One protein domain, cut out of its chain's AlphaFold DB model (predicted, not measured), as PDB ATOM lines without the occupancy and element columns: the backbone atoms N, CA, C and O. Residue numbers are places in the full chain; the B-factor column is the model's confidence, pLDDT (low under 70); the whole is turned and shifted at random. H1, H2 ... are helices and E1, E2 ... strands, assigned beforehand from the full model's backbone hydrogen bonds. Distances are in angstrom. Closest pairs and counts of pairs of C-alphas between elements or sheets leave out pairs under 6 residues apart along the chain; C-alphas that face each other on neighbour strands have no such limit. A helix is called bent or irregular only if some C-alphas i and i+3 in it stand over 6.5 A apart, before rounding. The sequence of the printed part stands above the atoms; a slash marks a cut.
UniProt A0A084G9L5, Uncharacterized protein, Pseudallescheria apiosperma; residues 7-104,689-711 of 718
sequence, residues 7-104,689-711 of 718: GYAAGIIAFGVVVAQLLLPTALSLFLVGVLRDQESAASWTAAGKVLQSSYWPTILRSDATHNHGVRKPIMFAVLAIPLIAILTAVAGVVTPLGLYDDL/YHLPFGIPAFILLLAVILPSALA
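AT A GLANCE: This is residues 7 to 104 and 689 to 711 of the 718 residues of an uncharacterized protein of Pseudallescheria apiosperma (UniProt A0A084G9L5). H4 forms the core, with bent H1 and H5 packed along it, H2 near one end and E1 beyond the other. The printed part, mostly helix, has 121 residues, five named helices and one strand. It is loose, radius of gyration of the C-alphas 17.4 A, spanning 63 by 32 by 20 A.

IN THESE COORDINATES: H1, one helix by hydrogen bonds, starts at C-alpha 7 (163.346, 150.488, 216.557) but is bent, C-alphas 22 and 25 being 6.6 A apart, into H1a, residues 7 to 22, and H1b, 25 to 35. H2 is 42 to 52, H3 57 to 60, H4 73 to 98, E1 100 to 104. H5, 691 to 710, is irregular: C-alphas 693 and 696 are 7.2 A apart.

HOW THE PARTS SIT: H1b, H2, H4 and H5 form a bundle, side by side. H4 touches H5, closest C-alphas Ala 92 and Pro 696, 5.0 A. In H1a and H1b every O i to N i+4 pair is within hydrogen-bond range.

THE WHOLE: C-alphas 104 and 689 are 13.4 A apart across the cut; 33 residues are under pLDDT 70.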
ATOM      1  N   GLY A   7     163.946 149.255 216.036       82.50
ATOM      2  CA  GLY A   7     163.346 150.488 216.557       82.50
ATOM      3  C   GLY A   7     163.174 150.494 218.079       82.50
ATOM      4  O   GLY A   7     163.501 151.490 218.723       82.50
ATOM      5  N   TYR A   8     162.732 149.381 218.677       84.75
ATOM      6  CA  TYR A   8     162.632 149.265 220.138       84.75
ATOM      7  C   TYR A   8     164.012 149.303 220.807       84.75
ATOM      8  O   TYR A   8     164.196 150.025 221.785       84.75
ATOM      9  N   ALA A   9     164.996 148.582 220.263       84.31
ATOM     10  CA  ALA A   9     166.362 148.587 220.785       84.31
ATOM     11  C   ALA A   9     167.018 149.975 220.665       84.31
ATOM     12  O   ALA A   9     167.589 150.474 221.634       84.31
ATOM     13  N   ALA A  10     166.868 150.638 219.516       84.88
ATOM     14  CA  ALA A  10     167.336 152.004 219.300       84.88
ATOM     15  C   ALA A  10     166.664 152.995 220.263       84.88
ATOM     16  O   ALA A  10     167.341 153.856 220.822       84.88
ATOM     17  N   GLY A  11     165.360 152.840 220.515       84.50
ATOM     18  CA  GLY A  11     164.616 153.651 221.479       84.50
ATOM     19  C   GLY A  11     165.126 153.502 222.915       84.50
ATOM     20  O   GLY A  11     165.287 154.503 223.611       84.50
ATOM     21  N   ILE A  12     165.454 152.278 223.346       86.00
ATOM     22  CA  ILE A  12     166.043 152.017 224.672       86.00
ATOM     23  C   ILE A  12     167.433 152.660 224.790       86.00
ATOM     24  O   ILE A  12     167.731 153.297 225.801       86.00
ATOM     25  N   ILE A  13     168.271 152.546 223.752       85.00
ATOM     26  CA  ILE A  13     169.595 153.190 223.717       85.00
ATOM     27  C   ILE A  13     169.448 154.713 223.793       85.00
ATOM     28  O   ILE A  13     170.105 155.353 224.614       85.00
ATOM     29  N   ALA A  14     168.559 155.297 222.985       84.81
ATOM     30  CA  ALA A  14     168.300 156.733 222.983       84.81
ATOM     31  C   ALA A  14     167.804 157.225 224.350       84.81
ATOM     32  O   ALA A  14     168.278 158.247 224.844       84.81
ATOM     33  N   PHE A  15     166.915 156.474 225.007       85.75
ATOM     34  CA  PHE A  15     166.468 156.778 226.365       85.75
ATOM     35  C   PHE A  15     167.634 156.787 227.364       85.75
ATOM     36  O   PHE A  15     167.761 157.728 228.147       85.75
ATOM     37  N   GLY A  16     168.535 155.800 227.301       83.69
ATOM     38  CA  GLY A  16     169.744 155.770 228.131       83.69
ATOM     39  C   GLY A  16     170.652 156.986 227.914       83.69
ATOM     40  O   GLY A  16     171.155 157.560 228.881       83.69
ATOM     41  N   VAL A  17     170.808 157.436 226.665       83.81
ATOM     42  CA  VAL A  17     171.573 158.652 226.337       83.81
ATOM     43  C   VAL A  17     170.899 159.907 226.899       83.81
ATOM     44  O   VAL A  17     171.590 160.758 227.455       83.81
ATOM     45  N   VAL A  18     169.568 160.010 226.833       83.44
ATOM     46  CA  VAL A  18     168.811 161.132 227.422       83.44
ATOM     47  C   VAL A  18     168.963 161.168 228.944       83.44
ATOM     48  O   VAL A  18     169.191 162.232 229.521       83.44
ATOM     49  N   VAL A  19     168.902 160.012 229.612       82.81
ATOM     50  CA  VAL A  19     169.145 159.915 231.060       82.81
ATOM     51  C   VAL A  19     170.570 160.357 231.402       82.81
ATOM     52  O   VAL A  19     170.758 161.151 232.323       82.81
ATOM     53  N   ALA A  20     171.574 159.919 230.637       79.12
ATOM     54  CA  ALA A  20     172.951 160.372 230.819       79.12
ATOM     55  C   ALA A  20     173.078 161.892 230.610       79.12
ATOM     56  O   ALA A  20     173.724 162.564 231.410       79.12
ATOM     57  N   GLN A  21     172.408 162.451 229.601       78.56
ATOM     58  CA  GLN A  21     172.385 163.890 229.328       78.56
ATOM     59  C   GLN A  21     171.775 164.705 230.484       78.56
ATOM     60  O   GLN A  21     172.206 165.831 230.723       78.56
ATOM     61  N   LEU A  22     170.814 164.142 231.222       77.56
ATOM     62  CA  LEU A  22     170.208 164.765 232.405       77.56
ATOM     63  C   LEU A  22     171.078 164.628 233.669       77.56
ATOM     64  O   LEU A  22     171.157 165.561 234.469       77.56
ATOM     65  N   LEU A  23     171.736 163.480 233.861       75.44
ATOM     66  CA  LEU A  23     172.496 163.168 235.080       75.44
ATOM     67  C   LEU A  23     173.951 163.664 235.054       75.44
ATOM     68  O   LEU A  23     174.507 164.000 236.095       75.44
ATOM     69  N   LEU A  24     174.590 163.733 233.885       72.81
ATOM     70  CA  LEU A  24     175.989 164.161 233.770       72.81
ATOM     71  C   LEU A  24     176.219 165.602 234.255       72.81
ATOM     72  O   LEU A  24     177.129 165.803 235.062       72.81
ATOM     73  N   PRO A  25     175.413 166.603 233.847       71.06
ATOM     74  CA  PRO A  25     175.592 167.978 234.308       71.06
ATOM     75  C   PRO A  25     175.405 168.133 235.821       71.06
ATOM     76  O   PRO A  25     176.099 168.933 236.444       71.06
ATOM     77  N   THR A  26     174.497 167.355 236.421       72.56
ATOM     78  CA  THR A  26     174.217 167.391 237.864       72.56
ATOM     79  C   THR A  26     175.293 166.678 238.683       72.56
ATOM     80  O   THR A  26     175.712 167.185 239.720       72.56
ATOM     81  N   ALA A  27     175.823 165.550 238.203       71.56
ATOM     82  CA  ALA A  27     176.951 164.873 238.842       71.56
ATOM     83  C   ALA A  27     178.237 165.718 238.787       71.56
ATOM     84  O   ALA A  27     178.961 165.827 239.778       71.56
ATOM     85  N   LEU A  28     178.506 166.365 237.647       69.69
ATOM     86  CA  LEU A  28     179.657 167.256 237.477       69.69
ATOM     87  C   LEU A  28     179.552 168.511 238.346       69.69
ATOM     88  O   LEU A  28     180.562 168.926 238.909       69.69
ATOM     89  N   SER A  29     178.362 169.102 238.491       70.06
ATOM     90  CA  SER A  29     178.175 170.261 239.371       70.06
ATOM     91  C   SER A  29     178.350 169.895 240.847       70.06
ATOM     92  O   SER A  29     179.027 170.630 241.564       70.06
ATOM     93  N   LEU A  30     177.853 168.734 241.290       71.50
ATOM     94  CA  LEU A  30     178.072 168.216 242.648       71.50
ATOM     95  C   LEU A  30     179.552 167.935 242.939       71.50
ATOM     96  O   LEU A  30     180.059 168.339 243.986       71.50
ATOM     97  N   PHE A  31     180.265 167.307 242.000       72.31
ATOM     98  CA  PHE A  31     181.712 167.109 242.111       72.31
ATOM     99  C   PHE A  31     182.451 168.448 242.242       72.31
ATOM    100  O   PHE A  31     183.342 168.597 243.076       72.31
ATOM    101  N   LEU A  32     182.055 169.446 241.450       70.38
ATOM    102  CA  LEU A  32     182.682 170.765 241.463       70.38
ATOM    103  C   LEU A  32     182.453 171.488 242.801       70.38
ATOM    104  O   LEU A  32     183.392 172.086 243.323       70.38
ATOM    105  N   VAL A  33     181.265 171.357 243.400       72.56
ATOM    106  CA  VAL A  33     180.966 171.857 244.757       72.56
ATOM    107  C   VAL A  33     181.820 171.159 245.821       72.56
ATOM    108  O   VAL A  33     182.340 171.836 246.700       72.56
ATOM    109  N   GLY A  34     182.029 169.842 245.725       71.31
ATOM    110  CA  GLY A  34     182.850 169.087 246.685       71.31
ATOM    111  C   GLY A  34     184.357 169.378 246.622       71.31
ATOM    112  O   GLY A  34     185.082 169.102 247.573       71.31
ATOM    113  N   VAL A  35     184.847 169.939 245.513       74.19
ATOM    114  CA  VAL A  35     186.273 170.256 245.301       74.19
ATOM    115  C   VAL A  35     186.615 171.716 245.645       74.19
ATOM    116  O   VAL A  35     187.791 172.031 245.893       74.19
ATOM    117  N   LEU A  36     185.612 172.600 245.669       73.25
ATOM    118  CA  LEU A  36     185.752 174.004 246.063       73.25
ATOM    119  C   LEU A  36     186.102 174.118 247.557       73.25
ATOM    120  O   LEU A  36     185.533 173.428 248.396       73.25
ATOM    121  N   ARG A  37     187.059 174.991 247.890       74.12
ATOM    122  CA  ARG A  37     187.457 175.306 249.275       74.12
ATOM    123  C   ARG A  37     186.941 176.682 249.699       74.12
ATOM    124  O   ARG A  37     186.653 177.525 248.855       74.12
ATOM    125  N   ASP A  38     186.945 176.944 251.007       66.88
ATOM    126  CA  ASP A  38     186.554 178.241 251.594       66.88
ATOM    127  C   ASP A  38     187.441 179.424 251.144       66.88
ATOM    128  O   ASP A  38     187.034 180.581 251.231       66.88
ATOM    129  N   GLN A  39     188.650 179.150 250.634       69.06
ATOM    130  CA  GLN A  39     189.541 180.137 250.016       69.06
ATOM    131  C   GLN A  39     189.994 179.641 248.638       69.06
ATOM    132  O   GLN A  39     190.748 178.674 248.535       69.06
ATOM    133  N   GLU A  40     189.561 180.323 247.578       72.62
ATOM    134  CA  GLU A  40     189.933 180.019 246.193       72.62
ATOM    135  C   GLU A  40     190.298 181.305 245.440       72.62
ATOM    136  O   GLU A  40     189.873 182.406 245.801       72.62
ATOM    137  N   SER A  41     191.105 181.180 244.382       72.25
ATOM    138  CA  SER A  41     191.466 182.326 243.540       72.25
ATOM    139  C   SER A  41     190.235 182.876 242.811       72.25
ATOM    140  O   SER A  41     189.348 182.114 242.421       72.25
ATOM    141  N   ALA A  42     190.193 184.191 242.558       70.06
ATOM    142  CA  ALA A  42     189.104 184.816 241.795       70.06
ATOM    143  C   ALA A  42     188.886 184.129 240.431       70.06
ATOM    144  O   ALA A  42     187.752 183.910 240.021       70.06
ATOM    145  N   ALA A  43     189.971 183.686 239.784       69.50
ATOM    146  CA  ALA A  43     189.925 182.910 238.545       69.50
ATOM    147  C   ALA A  43     189.214 181.548 238.703       69.50
ATOM    148  O   ALA A  43     188.464 181.133 237.820       69.50
ATOM    149  N   SER A  44     189.419 180.849 239.826       71.25
ATOM    150  CA  SER A  44     188.780 179.551 240.098       71.25
ATOM    151  C   SER A  44     187.287 179.699 240.407       71.25
ATOM    152  O   SER A  44     186.493 178.880 239.948       71.25
ATOM    153  N   TRP A  45     186.891 180.774 241.098       73.12
ATOM    154  CA  TRP A  45     185.482 181.110 241.340       73.12
ATOM    155  C   TRP A  45     184.731 181.487 240.063       73.12
ATOM    156  O   TRP A  45     183.608 181.027 239.863       73.12
ATOM    157  N   THR A  46     185.348 182.258 239.164       72.38
ATOM    158  CA  THR A  46     184.745 182.600 237.865       72.38
ATOM    159  C   THR A  46     184.555 181.356 236.994       72.38
ATOM    160  O   THR A  46     183.477 181.142 236.436       72.38
ATOM    161  N   ALA A  47     185.563 180.475 236.943       71.81
ATOM    162  CA  ALA A  47     185.496 179.221 236.195       71.81
ATOM    163  C   ALA A  47     184.439 178.250 236.764       71.81
ATOM    164  O   ALA A  47     183.680 177.647 236.002       71.81
ATOM    165  N   ALA A  48     184.335 178.139 238.091       71.06
ATOM    166  CA  ALA A  48     183.310 177.349 238.772       71.06
ATOM    167  C   ALA A  48     181.896 177.926 238.586       71.06
ATOM    168  O   ALA A  48     180.955 177.189 238.292       71.06
ATOM    169  N   GLY A  49     181.743 179.250 238.694       70.62
ATOM    170  CA  GLY A  49     180.472 179.953 238.513       70.62
ATOM    171  C   GLY A  49     179.879 179.749 237.120       70.62
ATOM    172  O   GLY A  49     178.675 179.541 236.992       70.62
ATOM    173  N   LYS A  50     180.725 179.693 236.085       69.81
ATOM    174  CA  LYS A  50     180.319 179.374 234.708       69.81
ATOM    175  C   LYS A  50     179.652 177.997 234.589       69.81
ATOM    176  O   LYS A  50     178.669 177.849 233.863       69.81
ATOM    177  N   VAL A  51     180.176 177.005 235.311       69.19
ATOM    178  CA  VAL A  51     179.634 175.638 235.353       69.19
ATOM    179  C   VAL A  51     178.351 175.579 236.175       69.19
ATOM    180  O   VAL A  51     177.360 175.023 235.713       69.19
ATOM    181  N   LEU A  52     178.343 176.194 237.359       69.56
ATOM    182  CA  LEU A  52     177.190 176.207 238.266       69.56
ATOM    183  C   LEU A  52     175.983 176.949 237.676       69.56
ATOM    184  O   LEU A  52     174.846 176.555 237.908       69.56
ATOM    185  N   GLN A  53     176.225 177.997 236.887       70.25
ATOM    186  CA  GLN A  53     175.185 178.759 236.192       70.25
ATOM    187  C   GLN A  53     174.834 178.185 234.809       70.25
ATOM    188  O   GLN A  53     173.956 178.726 234.141       70.25
ATOM    189  N   SER A  54     175.523 177.127 234.354       66.19
ATOM    190  CA  SER A  54     175.353 176.509 233.028       66.19
ATOM    191  C   SER A  54     175.290 177.530 231.870       66.19
ATOM    192  O   SER A  54     174.507 177.379 230.930       66.19
ATOM    193  N   SER A  55     176.096 178.598 231.933       64.06
ATOM    194  CA  SER A  55     175.988 179.757 231.038       64.06
ATOM    195  C   SER A  55     177.305 180.058 230.328       64.06
ATOM    196  O   SER A  55     178.326 180.332 230.955       64.06
ATOM    197  N   TYR A  56     177.285 180.051 228.992       60.91
ATOM    198  CA  TYR A  56     178.448 180.387 228.156       60.91
ATOM    199  C   TYR A  56     178.591 181.892 227.876       60.91
ATOM    200  O   TYR A  56     179.585 182.313 227.276       60.91
ATOM    201  N   TRP A  57     177.637 182.710 228.334       60.62
ATOM    202  CA  TRP A  57     177.605 184.159 228.117       60.62
ATOM    203  C   TRP A  57     178.897 184.893 228.516       60.62
ATOM    204  O   TRP A  57     179.355 185.702 227.711       60.62
ATOM    205  N   PRO A  58     179.558 184.589 229.652       60.94
ATOM    206  CA  PRO A  58     180.808 185.261 230.027       60.94
ATOM    207  C   PRO A  58     181.957 185.043 229.026       60.94
ATOM    208  O   PRO A  58     182.794 185.918 228.811       60.94
ATOM    209  N   THR A  59     181.982 183.887 228.357       60.66
ATOM    210  CA  THR A  59     183.009 183.547 227.357       60.66
ATOM    211  C   THR A  59     182.694 184.138 225.988       60.66
ATOM    212  O   THR A  59     183.599 184.627 225.316       60.66
ATOM    213  N   ILE A  60     181.419 184.141 225.585       61.91
ATOM    214  CA  ILE A  60     180.973 184.752 224.322       61.91
ATOM    215  C   ILE A  60     181.162 186.273 224.365       61.91
ATOM    216  O   ILE A  60     181.660 186.861 223.410       61.91
ATOM    217  N   LEU A  61     180.828 186.902 225.495       69.50
ATOM    218  CA  LEU A  61     180.971 188.343 225.707       69.50
ATOM    219  C   LEU A  61     182.416 188.773 226.009       69.50
ATOM    220  O   LEU A  61     182.662 189.965 226.175       69.50
ATOM    221  N   ARG A  62     183.368 187.824 226.079       58.41
ATOM    222  CA  ARG A  62     184.778 188.050 226.457       58.41
ATOM    223  C   ARG A  62     184.936 188.891 227.734       58.41
ATOM    224  O   ARG A  62     185.901 189.635 227.871       58.41
ATOM    225  N   SER A  63     183.994 188.775 228.666       61.16
ATOM    226  CA  SER A  63     184.021 189.492 229.946       61.16
ATOM    227  C   SER A  63     184.867 188.779 231.007       61.16
ATOM    228  O   SER A  63     184.962 189.239 232.143       61.16
ATOM    229  N   ASP A  64     185.492 187.662 230.635       57.38
ATOM    230  CA  ASP A  64     186.329 186.841 231.498       57.38
ATOM    231  C   ASP A  64     187.786 187.340 231.473       57.38
ATOM    232  O   ASP A  64     188.480 187.244 230.458       57.38
ATOM    233  N   ALA A  65     188.254 187.917 232.583       52.84
ATOM    234  CA  ALA A  65     189.573 188.552 232.672       52.84
ATOM    235  C   ALA A  65     190.738 187.553 232.843       52.84
ATOM    236  O   ALA A  65     191.902 187.942 232.761       52.84
ATOM    237  N   THR A  66     190.460 186.264 233.072       55.03
ATOM    238  CA  THR A  66     191.489 185.250 233.352       55.03
ATOM    239  C   THR A  66     191.342 184.042 232.434       55.03
ATOM    240  O   THR A  66     190.599 183.105 232.702       55.03
ATOM    241  N   HIS A  67     192.103 184.050 231.341       54.12
ATOM    242  CA  HIS A  67     192.062 183.058 230.262       54.12
ATOM    243  C   HIS A  67     192.775 181.729 230.633       54.12
ATOM    244  O   HIS A  67     193.731 181.319 229.980       54.12
ATOM    245  N   ASN A  68     192.322 181.049 231.695       56.69
ATOM    246  CA  ASN A  68     192.882 179.818 232.301       56.69
ATOM    247  C   ASN A  68     194.157 179.981 233.160       56.69
ATOM    248  O   ASN A  68     194.644 178.998 233.721       56.69
ATOM    249  N   HIS A  69     194.704 181.191 233.316       57.34
ATOM    250  CA  HIS A  69     195.861 181.428 234.190       57.34
ATOM    251  C   HIS A  69     195.444 181.538 235.668       57.34
ATOM    252  O   HIS A  69     194.606 182.364 236.018       57.34
ATOM    253  N   GLY A  70     196.043 180.716 236.540       63.50
ATOM    254  CA  GLY A  70     195.798 180.743 237.993       63.50
ATOM    255  C   GLY A  70     194.578 179.946 238.481       63.50
ATOM    256  O   GLY A  70     194.178 180.098 239.639       63.50
ATOM    257  N   VAL A  71     193.991 179.099 237.624       67.00
ATOM    258  CA  VAL A  71     192.889 178.189 237.981       67.00
ATOM    259  C   VAL A  71     193.448 176.885 238.548       67.00
ATOM    260  O   VAL A  71     194.382 176.291 238.001       67.00
ATOM    261  N   ARG A  72     192.869 176.406 239.650       72.94
ATOM    262  CA  ARG A  72     193.277 175.143 240.273       72.94
ATOM    263  C   ARG A  72     192.987 173.975 239.316       72.94
ATOM    264  O   ARG A  72     191.868 173.824 238.831       72.94
ATOM    265  N   LYS A  73     193.991 173.123 239.066       67.94
ATOM    266  CA  LYS A  73     193.930 172.004 238.096       67.94
ATOM    267  C   LYS A  73     192.621 171.184 238.109       67.94
ATOM    268  O   LYS A  73     192.078 170.990 237.028       67.94
ATOM    269  N   PRO A  74     192.074 170.724 239.254       67.50
ATOM    270  CA  PRO A  74     190.835 169.938 239.256       67.50
ATOM    271  C   PRO A  74     189.594 170.725 238.791       67.50
ATOM    272  O   PRO A  74     188.733 170.153 238.131       67.50
ATOM    273  N   ILE A  75     189.536 172.038 239.039       70.31
ATOM    274  CA  ILE A  75     188.459 172.918 238.550       70.31
ATOM    275  C   ILE A  75     188.615 173.138 237.040       70.31
ATOM    276  O   ILE A  75     187.644 173.064 236.294       70.31
ATOM    277  N   MET A  76     189.853 173.313 236.564       70.31
ATOM    278  CA  MET A  76     190.154 173.417 235.132       70.31
ATOM    279  C   MET A  76     189.758 172.145 234.360       70.31
ATOM    280  O   MET A  76     189.160 172.247 233.291       70.31
ATOM    281  N   PHE A  77     190.039 170.954 234.904       70.19
ATOM    282  CA  PHE A  77     189.625 169.682 234.297       70.19
ATOM    283  C   PHE A  77     188.099 169.541 234.226       70.19
ATOM    284  O   PHE A  77     187.585 169.143 233.184       70.19
ATOM    285  N   ALA A  78     187.368 169.920 235.280       70.12
ATOM    286  CA  ALA A  78     185.906 169.857 235.289       70.12
ATOM    287  C   ALA A  78     185.267 170.817 234.264       70.12
ATOM    288  O   ALA A  78     184.351 170.434 233.538       70.12
ATOM    289  N   VAL A  79     185.800 172.036 234.139       71.00
ATOM    290  CA  VAL A  79     185.335 173.050 233.172       71.00
ATOM    291  C   VAL A  79     185.566 172.609 231.721       71.00
ATOM    292  O   VAL A  79     184.743 172.896 230.853       71.00
ATOM    293  N   LEU A  80     186.663 171.897 231.449       72.06
ATOM    294  CA  LEU A  80     187.009 171.408 230.111       72.06
ATOM    295  C   LEU A  80     186.268 170.105 229.751       72.06
ATOM    296  O   LEU A  80     185.966 169.871 228.582       72.06
ATOM    297  N   ALA A  81     185.921 169.288 230.750       72.69
ATOM    298  CA  ALA A  81     185.202 168.027 230.570       72.69
ATOM    299  C   ALA A  81     183.741 168.214 230.129       72.69
ATOM    300  O   ALA A  81     183.250 167.435 229.320       72.69
ATOM    301  N   ILE A  82     183.047 169.255 230.600       72.62
ATOM    302  CA  ILE A  82     181.617 169.490 230.317       72.62
ATOM    303  C   ILE A  82     181.282 169.591 228.818       72.62
ATOM    304  O   ILE A  82     180.426 168.832 228.360       72.62
ATOM    305  N   PRO A  83     181.922 170.466 228.014       73.12
ATOM    306  CA  PRO A  83     181.621 170.544 226.584       73.12
ATOM    307  C   PRO A  83     182.040 169.272 225.833       73.12
ATOM    308  O   PRO A  83     181.381 168.877 224.875       73.12
ATOM    309  N   LEU A  84     183.103 168.600 226.284       78.19
ATOM    310  CA  LEU A  84     183.618 167.375 225.672       78.19
ATOM    311  C   LEU A  84     182.652 166.198 225.895       78.19
ATOM    312  O   LEU A  84     182.340 165.465 224.961       78.19
ATOM    313  N   ILE A  85     182.102 166.084 227.106       78.81
ATOM    314  CA  ILE A  85     181.057 165.121 227.461       78.81
ATOM    315  C   ILE A  85     179.755 165.436 226.720       78.81
ATOM    316  O   ILE A  85     179.126 164.509 226.228       78.81
ATOM    317  N   ALA A  86     179.383 166.713 226.562       79.38
ATOM    318  CA  ALA A  86     178.194 167.113 225.803       79.38
ATOM    319  C   ALA A  86     178.285 166.716 224.314       79.38
ATOM    320  O   ALA A  86     177.331 166.181 223.739       79.38
ATOM    321  N   ILE A  87     179.453 166.919 223.693       83.06
ATOM    322  CA  ILE A  87     179.729 166.463 222.323       83.06
ATOM    323  C   ILE A  87     179.700 164.933 222.263       83.06
ATOM    324  O   ILE A  87     179.069 164.367 221.372       83.06
ATOM    325  N   LEU A  88     180.320 164.256 223.230       84.62
ATOM    326  CA  LEU A  88     180.334 162.799 223.300       84.62
ATOM    327  C   LEU A  88     178.923 162.214 223.477       84.62
ATOM    328  O   LEU A  88     178.609 161.232 222.814       84.62
ATOM    329  N   THR A  89     178.046 162.826 224.286       84.31
ATOM    330  CA  THR A  89     176.630 162.430 224.397       84.31
ATOM    331  C   THR A  89     175.889 162.595 223.079       84.31
ATOM    332  O   THR A  89     175.127 161.709 222.706       84.31
ATOM    333  N   ALA A  90     176.124 163.689 222.346       84.38
ATOM    334  CA  ALA A  90     175.480 163.914 221.055       84.38
ATOM    335  C   ALA A  90     175.939 162.882 220.011       84.38
ATOM    336  O   ALA A  90     175.115 162.281 219.322       84.38
ATOM    337  N   VAL A  91     177.248 162.615 219.944       85.94
ATOM    338  CA  VAL A  91     177.821 161.593 219.058       85.94
ATOM    339  C   VAL A  91     177.332 160.198 219.450       85.94
ATOM    340  O   VAL A  91     176.900 159.447 218.583       85.94
ATOM    341  N   ALA A  92     177.323 159.852 220.740       86.31
ATOM    342  CA  ALA A  92     176.805 158.571 221.217       86.31
ATOM    343  C   ALA A  92     175.301 158.419 220.936       86.31
ATOM    344  O   ALA A  92     174.870 157.337 220.545       86.31
ATOM    345  N   GLY A  93     174.508 159.484 221.051       83.69
ATOM    346  CA  GLY A  93     173.079 159.467 220.725       83.69
ATOM    347  C   GLY A  93     172.781 159.138 219.262       83.69
ATOM    348  O   GLY A  93     171.788 158.472 218.984       83.69
ATOM    349  N   VAL A  94     173.651 159.555 218.338       85.94
ATOM    350  CA  VAL A  94     173.467 159.341 216.894       85.94
ATOM    351  C   VAL A  94     174.157 158.066 216.406       85.94
ATOM    352  O   VAL A  94     173.553 157.277 215.686       85.94
ATOM    353  N   VAL A  95     175.415 157.845 216.796       88.31
ATOM    354  CA  VAL A  95     176.270 156.766 216.268       88.31
ATOM    355  C   VAL A  95     175.926 155.412 216.876       88.31
ATOM    356  O   VAL A  95     175.934 154.409 216.172       88.31
ATOM    357  N   THR A  96     175.571 155.366 218.160       85.81
ATOM    358  CA  THR A  96     175.336 154.089 218.848       85.81
ATOM    359  C   THR A  96     174.137 153.335 218.267       85.81
ATOM    360  O   THR A  96     174.289 152.150 217.995       85.81
ATOM    361  N   PRO A  97     172.974 153.957 217.987       85.12
ATOM    362  CA  PRO A  97     171.849 153.243 217.378       85.12
ATOM    363  C   PRO A  97     172.104 152.751 215.942       85.12
ATOM    364  O   PRO A  97     171.518 151.748 215.547       85.12
ATOM    365  N   LEU A  98     172.996 153.404 215.179       86.94
ATOM    366  CA  LEU A  98     173.329 153.033 213.790       86.94
ATOM    367  C   LEU A  98     173.983 151.647 213.666       86.94
ATOM    368  O   LEU A  98     173.948 151.052 212.596       86.94
ATOM    369  N   GLY A  99     174.570 151.125 214.747       85.06
ATOM    370  CA  GLY A  99     175.172 149.792 214.757       85.06
ATOM    371  C   GLY A  99     174.168 148.638 214.801       85.06
ATOM    372  O   GLY A  99     174.586 147.493 214.640       85.06
ATOM    373  N   LEU A 100     172.881 148.905 215.055       88.56
ATOM    374  CA  LEU A 100     171.842 147.876 215.114       88.56
ATOM    375  C   LEU A 100     171.403 147.465 213.708       88.56
ATOM    376  O   LEU A 100     171.052 148.308 212.886       88.56
ATOM    377  N   TYR A 101     171.336 146.161 213.468       86.88
ATOM    378  CA  TYR A 101     170.796 145.603 212.235       86.88
ATOM    379  C   TYR A 101     169.988 144.340 212.521       86.88
ATOM    380  O   TYR A 101     170.185 143.663 213.534       86.88
ATOM    381  N   ASP A 102     169.052 144.043 211.627       84.50
ATOM    382  CA  ASP A 102     168.310 142.790 211.642       84.50
ATOM    383  C   ASP A 102     169.037 141.742 210.810       84.50
ATOM    384  O   ASP A 102     169.479 142.020 209.697       84.50
ATOM    385  N   ASP A 103     169.114 140.530 211.347       82.88
ATOM    386  CA  ASP A 103     169.720 139.380 210.690       82.88
ATOM    387  C   ASP A 103     168.770 138.177 210.780       82.88
ATOM    388  O   ASP A 103     168.087 137.983 211.798       82.88
ATOM    389  N   LEU A 104     168.698 137.380 209.713       81.62
ATOM    390  CA  LEU A 104     167.935 136.130 209.676       81.62
ATOM    391  C   LEU A 104     168.912 134.980 209.834       81.62
ATOM    392  O   LEU A 104     169.810 134.809 209.018       81.62
ATOM    393  N   TYR A 689     174.418 143.710 216.600       86.62
ATOM    394  CA  TYR A 689     175.085 144.986 216.806       86.62
ATOM    395  C   TYR A 689     176.516 144.979 216.274       86.62
ATOM    396  O   TYR A 689     177.336 144.154 216.681       86.62
ATOM    397  N   HIS A 690     176.843 145.936 215.410       90.44
ATOM    398  CA  HIS A 690     178.214 146.200 214.998       90.44
ATOM    399  C   HIS A 690     178.959 146.958 216.102       90.44
ATOM    400  O   HIS A 690     178.836 148.176 216.239       90.44
ATOM    401  N   LEU A 691     179.786 146.228 216.858       87.38
ATOM    402  CA  LEU A 691     180.569 146.744 217.990       87.38
ATOM    403  C   LEU A 691     181.304 148.082 217.745       87.38
ATOM    404  O   LEU A 691     181.313 148.892 218.674       87.38
ATOM    405  N   PRO A 692     181.869 148.383 216.552       89.44
ATOM    406  CA  PRO A 692     182.533 149.668 216.308       89.44
ATOM    407  C   PRO A 692     181.642 150.896 216.533       89.44
ATOM    408  O   PRO A 692     182.118 151.924 217.011       89.44
ATOM    409  N   PHE A 693     180.341 150.791 216.262       87.19
ATOM    410  CA  PHE A 693     179.387 151.881 216.480       87.19
ATOM    411  C   PHE A 693     179.095 152.124 217.970       87.19
ATOM    412  O   PHE A 693     178.624 153.197 218.337       87.19
ATOM    413  N   GLY A 694     179.431 151.164 218.843       86.25
ATOM    414  CA  GLY A 694     179.219 151.250 220.291       86.25
ATOM    415  C   GLY A 694     180.321 151.987 221.046       86.25
ATOM    416  O   GLY A 694     180.133 152.352 222.205       86.25
ATOM    417  N   ILE A 695     181.464 152.237 220.399       88.50
ATOM    418  CA  ILE A 695     182.645 152.854 221.021       88.50
ATOM    419  C   ILE A 695     182.311 154.187 221.723       88.50
ATOM    420  O   ILE A 695     182.682 154.329 222.891       88.50
ATOM    421  N   PRO A 696     181.574 155.141 221.113       86.69
ATOM    422  CA  PRO A 696     181.238 156.400 221.780       86.69
ATOM    423  C   PRO A 696     180.405 156.206 223.053       86.69
ATOM    424  O   PRO A 696     180.644 156.892 224.045       86.69
ATOM    425  N   ALA A 697     179.471 155.249 223.059       84.31
ATOM    426  CA  ALA A 697     178.655 154.939 224.231       84.31
ATOM    427  C   ALA A 697     179.460 154.271 225.352       84.31
ATOM    428  O   ALA A 697     179.250 154.597 226.516       84.31
ATOM    429  N   PHE A 698     180.413 153.388 225.036       87.50
ATOM    430  CA  PHE A 698     181.291 152.801 226.056       87.50
ATOM    431  C   PHE A 698     182.197 153.852 226.710       87.50
ATOM    432  O   PHE A 698     182.357 153.850 227.931       87.50
ATOM    433  N   ILE A 699     182.735 154.792 225.922       85.62
ATOM    434  CA  ILE A 699     183.525 155.922 226.441       85.62
ATOM    435  C   ILE A 699     182.642 156.833 227.305       85.62
ATOM    436  O   ILE A 699     183.062 157.250 228.384       85.62
ATOM    437  N   LEU A 700     181.408 157.105 226.867       83.69
ATOM    438  CA  LEU A 700     180.439 157.881 227.639       83.69
ATOM    439  C   LEU A 700     180.143 157.215 228.989       83.69
ATOM    440  O   LEU A 700     180.157 157.878 230.021       83.69
ATOM    441  N   LEU A 701     179.907 155.904 228.991       82.88
ATOM    442  CA  LEU A 701     179.584 155.134 230.189       82.88
ATOM    443  C   LEU A 701     180.754 155.146 231.188       82.88
ATOM    444  O   LEU A 701     180.544 155.378 232.377       82.88
ATOM    445  N   LEU A 702     181.994 155.023 230.706       82.25
ATOM    446  CA  LEU A 702     183.204 155.240 231.509       82.25
ATOM    447  C   LEU A 702     183.266 156.655 232.106       82.25
ATOM    448  O   LEU A 702     183.561 156.808 233.292       82.25
ATOM    449  N   ALA A 703     182.949 157.681 231.312       75.62
ATOM    450  CA  ALA A 703     182.935 159.075 231.757       75.62
ATOM    451  C   ALA A 703     181.825 159.378 232.783       75.62
ATOM    452  O   ALA A 703     181.966 160.322 233.555       75.62
ATOM    453  N   VAL A 704     180.751 158.582 232.822       73.75
ATOM    454  CA  VAL A 704     179.685 158.663 233.838       73.75
ATOM    455  C   VAL A 704     180.088 157.955 235.138       73.75
ATOM    456  O   VAL A 704     179.825 158.477 236.223       73.75
ATOM    457  N   ILE A 705     180.735 156.789 235.050       73.31
ATOM    458  CA  ILE A 705     181.108 155.968 236.219       73.31
ATOM    459  C   ILE A 705     182.281 156.576 237.001       73.31
ATOM    460  O   ILE A 705     182.273 156.577 238.230       73.31
ATOM    461  N   LEU A 706     183.290 157.115 236.314       69.44
ATOM    462  CA  LEU A 706     184.501 157.645 236.958       69.44
ATOM    463  C   LEU A 706     184.221 158.767 237.986       69.44
ATOM    464  O   LEU A 706     184.733 158.676 239.101       69.44
ATOM    465  N   PRO A 707     183.401 159.793 237.688       64.12
ATOM    466  CA  PRO A 707     183.064 160.840 238.655       64.12
ATOM    467  C   PRO A 707     182.150 160.357 239.784       64.12
ATOM    468  O   PRO A 707     182.282 160.822 240.911       64.12
ATOM    469  N   SER A 708     181.233 159.426 239.502       61.03
ATOM    470  CA  SER A 708     180.286 158.909 240.498       61.03
ATOM    471  C   SER A 708     180.951 157.963 241.507       61.03
ATOM    472  O   SER A 708     180.603 158.003 242.681       61.03
ATOM    473  N   ALA A 709     181.977 157.207 241.101       57.38
ATOM    474  CA  ALA A 709     182.818 156.423 242.012       57.38
ATOM    475  C   ALA A 709     183.764 157.289 242.872       57.38
ATOM    476  O   ALA A 709     184.129 156.900 243.977       57.38
ATOM    477  N   LEU A 710     184.154 158.473 242.384       52.72
ATOM    478  CA  LEU A 710     184.965 159.444 243.134       52.72
ATOM    479  C   LEU A 710     184.133 160.317 244.092       52.72
ATOM    480  O   LEU A 710     184.706 160.976 244.958       52.72
ATOM    481  N   ALA A 711     182.806 160.319 243.949       50.94
ATOM    482  CA  ALA A 711     181.862 161.052 244.791       50.94
ATOM    483  C   ALA A 711     181.308 160.216 245.965       50.94
ATOM    484  O   ALA A 711     180.284 160.584 246.538       50.94
TER     485      ALA A 711